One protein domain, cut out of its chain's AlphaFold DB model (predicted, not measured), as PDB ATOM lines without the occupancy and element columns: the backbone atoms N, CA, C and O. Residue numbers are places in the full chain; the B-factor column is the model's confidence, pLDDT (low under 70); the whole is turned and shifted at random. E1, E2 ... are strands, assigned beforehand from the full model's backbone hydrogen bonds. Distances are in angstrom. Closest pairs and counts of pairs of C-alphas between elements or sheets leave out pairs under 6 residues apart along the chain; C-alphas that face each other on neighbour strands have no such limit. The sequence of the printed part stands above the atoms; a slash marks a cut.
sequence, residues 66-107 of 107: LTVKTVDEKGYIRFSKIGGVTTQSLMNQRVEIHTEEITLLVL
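Overview. This is residues 66 to 107 of the 107 residues of the protein "Cellulase M family protein" of Nanosalina sp. (strain J07AB43) (UniProt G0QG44). Two small two-stranded hairpins, E1 with E2 and E3 with E4, stand as a loose V: their turns, residues 72 to 76 and 99 to 102, lie at its open ends, and E1 and E3 are the strands near each other between the two. A wide loop, residues 83 to 94, swings round the closed side of the V from the end of E2 to the start of E3. The printed part has 42 residues with no named helix and four named strands, in the order E1, E2, E3, E4, making two separate antiparallel sheets of two strands each. The class is all strand, though under half of the residues, 20 of 42, are in named elements. The whole is only just compact, close to loose, with a radius of gyration of the C-alphas of 10.9 A, and spans 27 by 22 by 19 A.

Arrangement. E1, residues 66 to 71, and E2, residues 77 to 82, are antiparallel neighbours and form a hairpin, with 152 degrees between their directions. The C-alphas of Val 71 and Ile 77 face each other at 4.6 A, and those of Leu 66 and Lys 81 at 4.7 A. N 69 and O 78, 2.8 A apart, and N 80 and O 67, 2.8 A apart, are within hydrogen-bond range. E3, residues 95 to 98, and E4, residues 103 to 106, form the other hairpin, antiparallel at 157 degrees. The C-alphas of His 98 and Thr 103 face each other at 4.5 A. N 97 and O 104, at 2.8 A, and N 106 and O 95, at 2.9 A, are within hydrogen-bond range. E1 and E3 are near each other, with no pair of C-alphas within 8 A but 7 pairs within 10 A. E2 is apart from E3 and from E4, and E1 is apart from E4.

Along the chain. E1 begins at C-alpha 66, (4.688, 157.804, -29.927), and is 13.8 A long from first to last C-alpha. E2 is 15.5 A long and ends at C-alpha 82, (6.966, 153.059, -29.389). E3 and E4 are each 9.7 A long; E4 ends at C-alpha 106, (-3.032, 167.894, -31.063).

Size, cuts and confidence. The two C-alphas farthest apart are those of Gln 88 and Glu 101, 30.1 A. The links from E1 to E2 and from E3 to E4 are tight, and the link from E2 to E3, 12 residues, is long; its C-alphas lie 9 to 15 A from the mean of the C-alphas. The printed part has no cut and ends at residue 107, the chain's last residue. The mean pLDDT of the printed part is 92.0, and residue 107 alone is under 70.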
ATOM      1  N   LEU A  66       3.791 156.961 -29.148       95.19
ATOM      2  CA  LEU A  66       4.688 157.804 -29.927       95.19
ATOM      3  C   LEU A  66       5.629 158.553 -28.986       95.19
ATOM      4  O   LEU A  66       5.244 158.918 -27.881       95.19
ATOM      5  N   THR A  67       6.842 158.834 -29.455       95.44
ATOM      6  CA  THR A  67       7.753 159.789 -28.814       95.44
ATOM      7  C   THR A  67       8.103 160.905 -29.781       95.44
ATOM      8  O   THR A  67       8.237 160.677 -30.990       95.44
ATOM      9  N   VAL A  68       8.235 162.124 -29.265       95.12
ATOM     10  CA  VAL A  68       8.645 163.280 -30.060       95.12
ATOM     11  C   VAL A  68      10.112 163.114 -30.444       95.12
ATOM     12  O   VAL A  68      10.987 162.995 -29.594       95.12
ATOM     13  N   LYS A  69      10.386 163.109 -31.748       95.81
ATOM     14  CA  LYS A  69      11.742 163.014 -32.298       95.81
ATOM     15  C   LYS A  69      12.328 164.391 -32.581       95.81
ATOM     16  O   LYS A  69      13.501 164.638 -32.313       95.81
ATOM     17  N   THR A  70      11.550 165.265 -33.215       97.06
ATOM     18  CA  THR A  70      12.008 166.590 -33.658       97.06
ATOM     19  C   THR A  70      10.807 167.501 -33.881       97.06
ATOM     20  O   THR A  70       9.758 167.028 -34.318       97.06
ATOM     21  N   VAL A  71      10.976 168.798 -33.635       96.00
ATOM     22  CA  VAL A  71      10.067 169.846 -34.115       96.00
ATOM     23  C   VAL A  71      10.783 170.565 -35.251       96.00
ATOM     24  O   VAL A  71      11.910 171.020 -35.061       96.00
ATOM     25  N   ASP A  72      10.190 170.582 -36.444       96.38
ATOM     26  CA  ASP A  72      10.814 171.237 -37.596       96.38
ATOM     27  C   ASP A  72      10.592 172.758 -37.597       96.38
ATOM     28  O   ASP A  72       9.809 173.298 -36.819       96.38
ATOM     29  N   GLU A  73      11.297 173.465 -38.484       96.88
ATOM     30  CA  GLU A  73      11.269 174.935 -38.577       96.88
ATOM     31  C   GLU A  73       9.880 175.507 -38.896       96.88
ATOM     32  O   GLU A  73       9.628 176.690 -38.678       96.88
ATOM     33  N   LYS A  74       8.964 174.680 -39.413       96.62
ATOM     34  CA  LYS A  74       7.576 175.065 -39.702       96.62
ATOM     35  C   LYS A  74       6.636 174.762 -38.532       96.62
ATOM     36  O   LYS A  74       5.439 175.015 -38.644       96.62
ATOM     37  N   GLY A  75       7.160 174.220 -37.433       93.25
ATOM     38  CA  GLY A  75       6.401 173.848 -36.245       93.25
ATOM     39  C   GLY A  75       5.747 172.468 -36.319       93.25
ATOM     40  O   GLY A  75       4.933 172.152 -35.454       93.25
ATOM     41  N   TYR A  76       6.073 171.626 -37.311       94.19
ATOM     42  CA  TYR A  76       5.542 170.261 -37.335       94.19
ATOM     43  C   TYR A  76       6.316 169.351 -36.390       94.19
ATOM     44  O   TYR A  76       7.548 169.327 -36.369       94.19
ATOM     45  N   ILE A  77       5.569 168.521 -35.666       94.81
ATOM     46  CA  ILE A  77       6.117 167.533 -34.744       94.81
ATOM     47  C   ILE A  77       6.328 166.219 -35.498       94.81
ATOM     48  O   ILE A  77       5.413 165.663 -36.108       94.81
ATOM     49  N   ARG A  78       7.558 165.713 -35.465       94.06
ATOM     50  CA  ARG A  78       7.940 164.412 -36.016       94.06
ATOM     51  C   ARG A  78       8.008 163.402 -34.884       94.06
ATOM     52  O   ARG A  78       8.671 163.655 -33.881       94.06
ATOM     53  N   PHE A  79       7.383 162.246 -35.073       94.62
ATOM     54  CA  PHE A  79       7.326 161.190 -34.066       94.62
ATOM     55  C   PHE A  79       8.175 159.976 -34.448       94.62
ATOM     56  O   PHE A  79       8.276 159.615 -35.623       94.62
ATOM     57  N   SER A  80       8.729 159.310 -33.438       95.06
ATOM     58  CA  SER A  80       9.147 157.909 -33.511       95.06
ATOM     59  C   SER A  80       8.075 157.037 -32.856       95.06
ATOM     60  O   SER A  80       7.374 157.479 -31.949       95.06
ATOM     61  N   LYS A  81       7.937 155.791 -33.312       95.19
ATOM     62  CA  LYS A  81       6.948 154.848 -32.772       95.19
ATOM     63  C   LYS A  81       7.517 154.112 -31.563       95.19
ATOM     64  O   LYS A  81       8.661 153.667 -31.620       95.19
ATOM     65  N   ILE A  82       6.703 153.945 -30.526       95.69
ATOM     66  CA  ILE A  82       6.966 153.059 -29.389       95.69
ATOM     67  C   ILE A  82       6.058 151.837 -29.549       95.69
ATOM     68  O   ILE A  82       4.833 151.962 -29.611       95.69
ATOM     69  N   GLY A  83       6.658 150.653 -29.658       93.12
ATOM     70  CA  GLY A  83       5.929 149.406 -29.884       93.12
ATOM     71  C   GLY A  83       5.349 149.259 -31.300       93.12
ATOM     72  O   GLY A  83       5.814 149.861 -32.271       93.12
ATOM     73  N   GLY A  84       4.328 148.408 -31.426       92.81
ATOM     74  CA  GLY A  84       3.769 147.921 -32.695       92.81
ATOM     75  C   GLY A  84       2.793 148.860 -33.415       92.81
ATOM     76  O   GLY A  84       1.822 148.387 -33.999       92.81
ATOM     77  N   VAL A  85       3.005 150.178 -33.382       92.62
ATOM     78  CA  VAL A  85       2.105 151.139 -34.046       92.62
ATOM     79  C   VAL A  85       2.242 151.049 -35.574       92.62
ATOM     80  O   VAL A  85       3.353 151.060 -36.123       92.62
ATOM     81  N   THR A  86       1.118 151.000 -36.293       92.12
ATOM     82  CA  THR A  86       1.101 151.087 -37.764       92.12
ATOM     83  C   THR A  86       0.887 152.533 -38.198       92.12
ATOM     84  O   THR A  86       0.135 153.271 -37.573       92.12
ATOM     85  N   THR A  87       1.543 152.981 -39.270       89.81
ATOM     86  CA  THR A  87       1.399 154.380 -39.715       89.81
ATOM     87  C   THR A  87      -0.027 154.662 -40.198       89.81
ATOM     88  O   THR A  87      -0.537 155.765 -40.034       89.81
ATOM     89  N   GLN A  88      -0.696 153.646 -40.742       93.38
ATOM     90  CA  GLN A  88      -2.075 153.731 -41.205       93.38
ATOM     91  C   GLN A  88      -3.048 154.016 -40.057       93.38
ATOM     92  O   GLN A  88      -3.972 154.802 -40.248       93.38
ATOM     93  N   SER A  89      -2.828 153.439 -38.868       89.94
ATOM     94  CA  SER A  89      -3.700 153.686 -37.715       89.94
ATOM     95  C   SER A  89      -3.567 155.097 -37.148       89.94
ATOM     96  O   SER A  89      -4.404 155.478 -36.346       89.94
ATOM     97  N   LEU A  90      -2.542 155.865 -37.539       91.06
ATOM     98  CA  LEU A  90      -2.290 157.224 -37.045       91.06
ATOM     99  C   LEU A  90      -2.919 158.322 -37.910       91.06
ATOM    100  O   LEU A  90      -2.960 159.478 -37.494       91.06
ATOM    101  N   MET A  91      -3.389 157.999 -39.118       92.12
ATOM    102  CA  MET A  91      -3.974 159.006 -40.003       92.12
ATOM    103  C   MET A  91      -5.236 159.606 -39.371       92.12
ATOM    104  O   MET A  91      -6.150 158.873 -38.991       92.12
ATOM    105  N   ASN A  92      -5.281 160.939 -39.283       91.75
ATOM    106  CA  ASN A  92      -6.377 161.715 -38.685       91.75
ATOM    107  C   ASN A  92      -6.716 161.319 -37.234       91.75
ATOM    108  O   ASN A  92      -7.859 161.475 -36.803       91.75
ATOM    109  N   GLN A  93      -5.749 160.772 -36.492       91.44
ATOM    110  CA  GLN A  93      -5.911 160.524 -35.064       91.44
ATOM    111  C   GLN A  93      -5.522 161.755 -34.258       91.44
ATOM    112  O   GLN A  93      -4.524 162.412 -34.548       91.44
ATOM    113  N   ARG A  94      -6.280 161.997 -33.189       92.19
ATOM    114  CA  ARG A  94      -5.894 162.954 -32.154       92.19
ATOM    115  C   ARG A  94      -4.804 162.339 -31.295       92.19
ATOM    116  O   ARG A  94      -4.878 161.153 -30.971       92.19
ATOM    117  N   VAL A  95      -3.832 163.148 -30.901       92.00
ATOM    118  CA  VAL A  95      -2.760 162.718 -30.001       92.00
ATOM    119  C   VAL A  95      -2.620 163.694 -28.843       92.00
ATOM    120  O   VAL A  95      -2.722 164.908 -29.017       92.00
ATOM    121  N   GLU A  96      -2.376 163.155 -27.655       93.69
ATOM    122  CA  GLU A  96      -1.944 163.932 -26.499       93.69
ATOM    123  C   GLU A  96      -0.424 163.836 -26.385       93.69
ATOM    124  O   GLU A  96       0.150 162.748 -26.411       93.69
ATOM    125  N   ILE A  97       0.239 164.988 -26.301       94.25
ATOM    126  CA  ILE A  97       1.685 165.086 -26.122       94.25
ATOM    127  C   ILE A  97       1.939 165.536 -24.692       94.25
ATOM    128  O   ILE A  97       1.615 166.665 -24.323       94.25
ATOM    129  N   HIS A  98       2.532 164.656 -23.894       92.94
ATOM    130  CA  HIS A  98       2.954 164.973 -22.537       92.94
ATOM    131  C   HIS A  98       4.372 165.551 -22.562       92.94
ATOM    132  O   HIS A  98       5.290 164.927 -23.091       92.94
ATOM    133  N   THR A  99       4.539 166.746 -22.004       92.62
ATOM    134  CA  THR A  99       5.842 167.347 -21.702       92.62
ATOM    135  C   THR A  99       6.099 167.264 -20.197       92.62
ATOM    136  O   THR A  99       5.261 166.768 -19.441       92.62
ATOM    137  N   GLU A 100       7.254 167.750 -19.747       89.00
ATOM    138  CA  GLU A 100       7.577 167.819 -18.316       89.00
ATOM    139  C   GLU A 100       6.587 168.698 -17.531       89.00
ATOM    140  O   GLU A 100       6.285 168.409 -16.376       89.00
ATOM    141  N   GLU A 101       6.046 169.744 -18.165       89.06
ATOM    142  CA  GLU A 101       5.209 170.750 -17.499       89.06
ATOM    143  C   GLU A 101       3.724 170.646 -17.861       89.06
ATOM    144  O   GLU A 101       2.857 170.865 -17.014       89.06
ATOM    145  N   ILE A 102       3.411 170.347 -19.125       87.25
ATOM    146  CA  ILE A 102       2.052 170.451 -19.663       87.25
ATOM    147  C   ILE A 102       1.700 169.268 -20.560       87.25
ATOM    148  O   ILE A 102       2.551 168.539 -21.058       87.25
ATOM    149  N   THR A 103       0.404 169.081 -20.794       88.44
ATOM    150  CA  THR A 103      -0.094 168.168 -21.829       88.44
ATOM    151  C   THR A 103      -0.743 168.984 -22.937       88.44
ATOM    152  O   THR A 103      -1.594 169.831 -22.670       88.44
ATOM    153  N   LEU A 104      -0.324 168.738 -24.176       87.44
ATOM    154  CA  LEU A 104      -0.842 169.386 -25.375       87.44
ATOM    155  C   LEU A 104      -1.776 168.423 -26.106       87.44
ATOM    156  O   LEU A 104      -1.384 167.300 -26.413       87.44
ATOM    157  N   LEU A 105      -2.984 168.876 -26.433       84.56
ATOM    158  CA  LEU A 105      -3.879 168.147 -27.326       84.56
ATOM    159  C   LEU A 105      -3.622 168.595 -28.767       84.56
ATOM    160  O   LEU A 105      -3.802 169.769 -29.091       84.56
ATOM    161  N   VAL A 106      -3.230 167.659 -29.629       79.44
ATOM    162  CA  VAL A 106      -3.032 167.894 -31.063       79.44
ATOM    163  C   VAL A 106      -4.151 167.193 -31.830       79.44
ATOM    164  O   VAL A 106      -4.388 165.994 -31.649       79.44
ATOM    165  N   LEU A 107      -4.872 167.978 -32.634       69.44
ATOM    166  CA  LEU A 107      -6.037 167.559 -33.416       69.44
ATOM    167  C   LEU A 107      -5.668 167.173 -34.847       69.44
ATOM    168  O   LEU A 107      -4.796 167.855 -35.430       69.44
TER     169      LEU A 107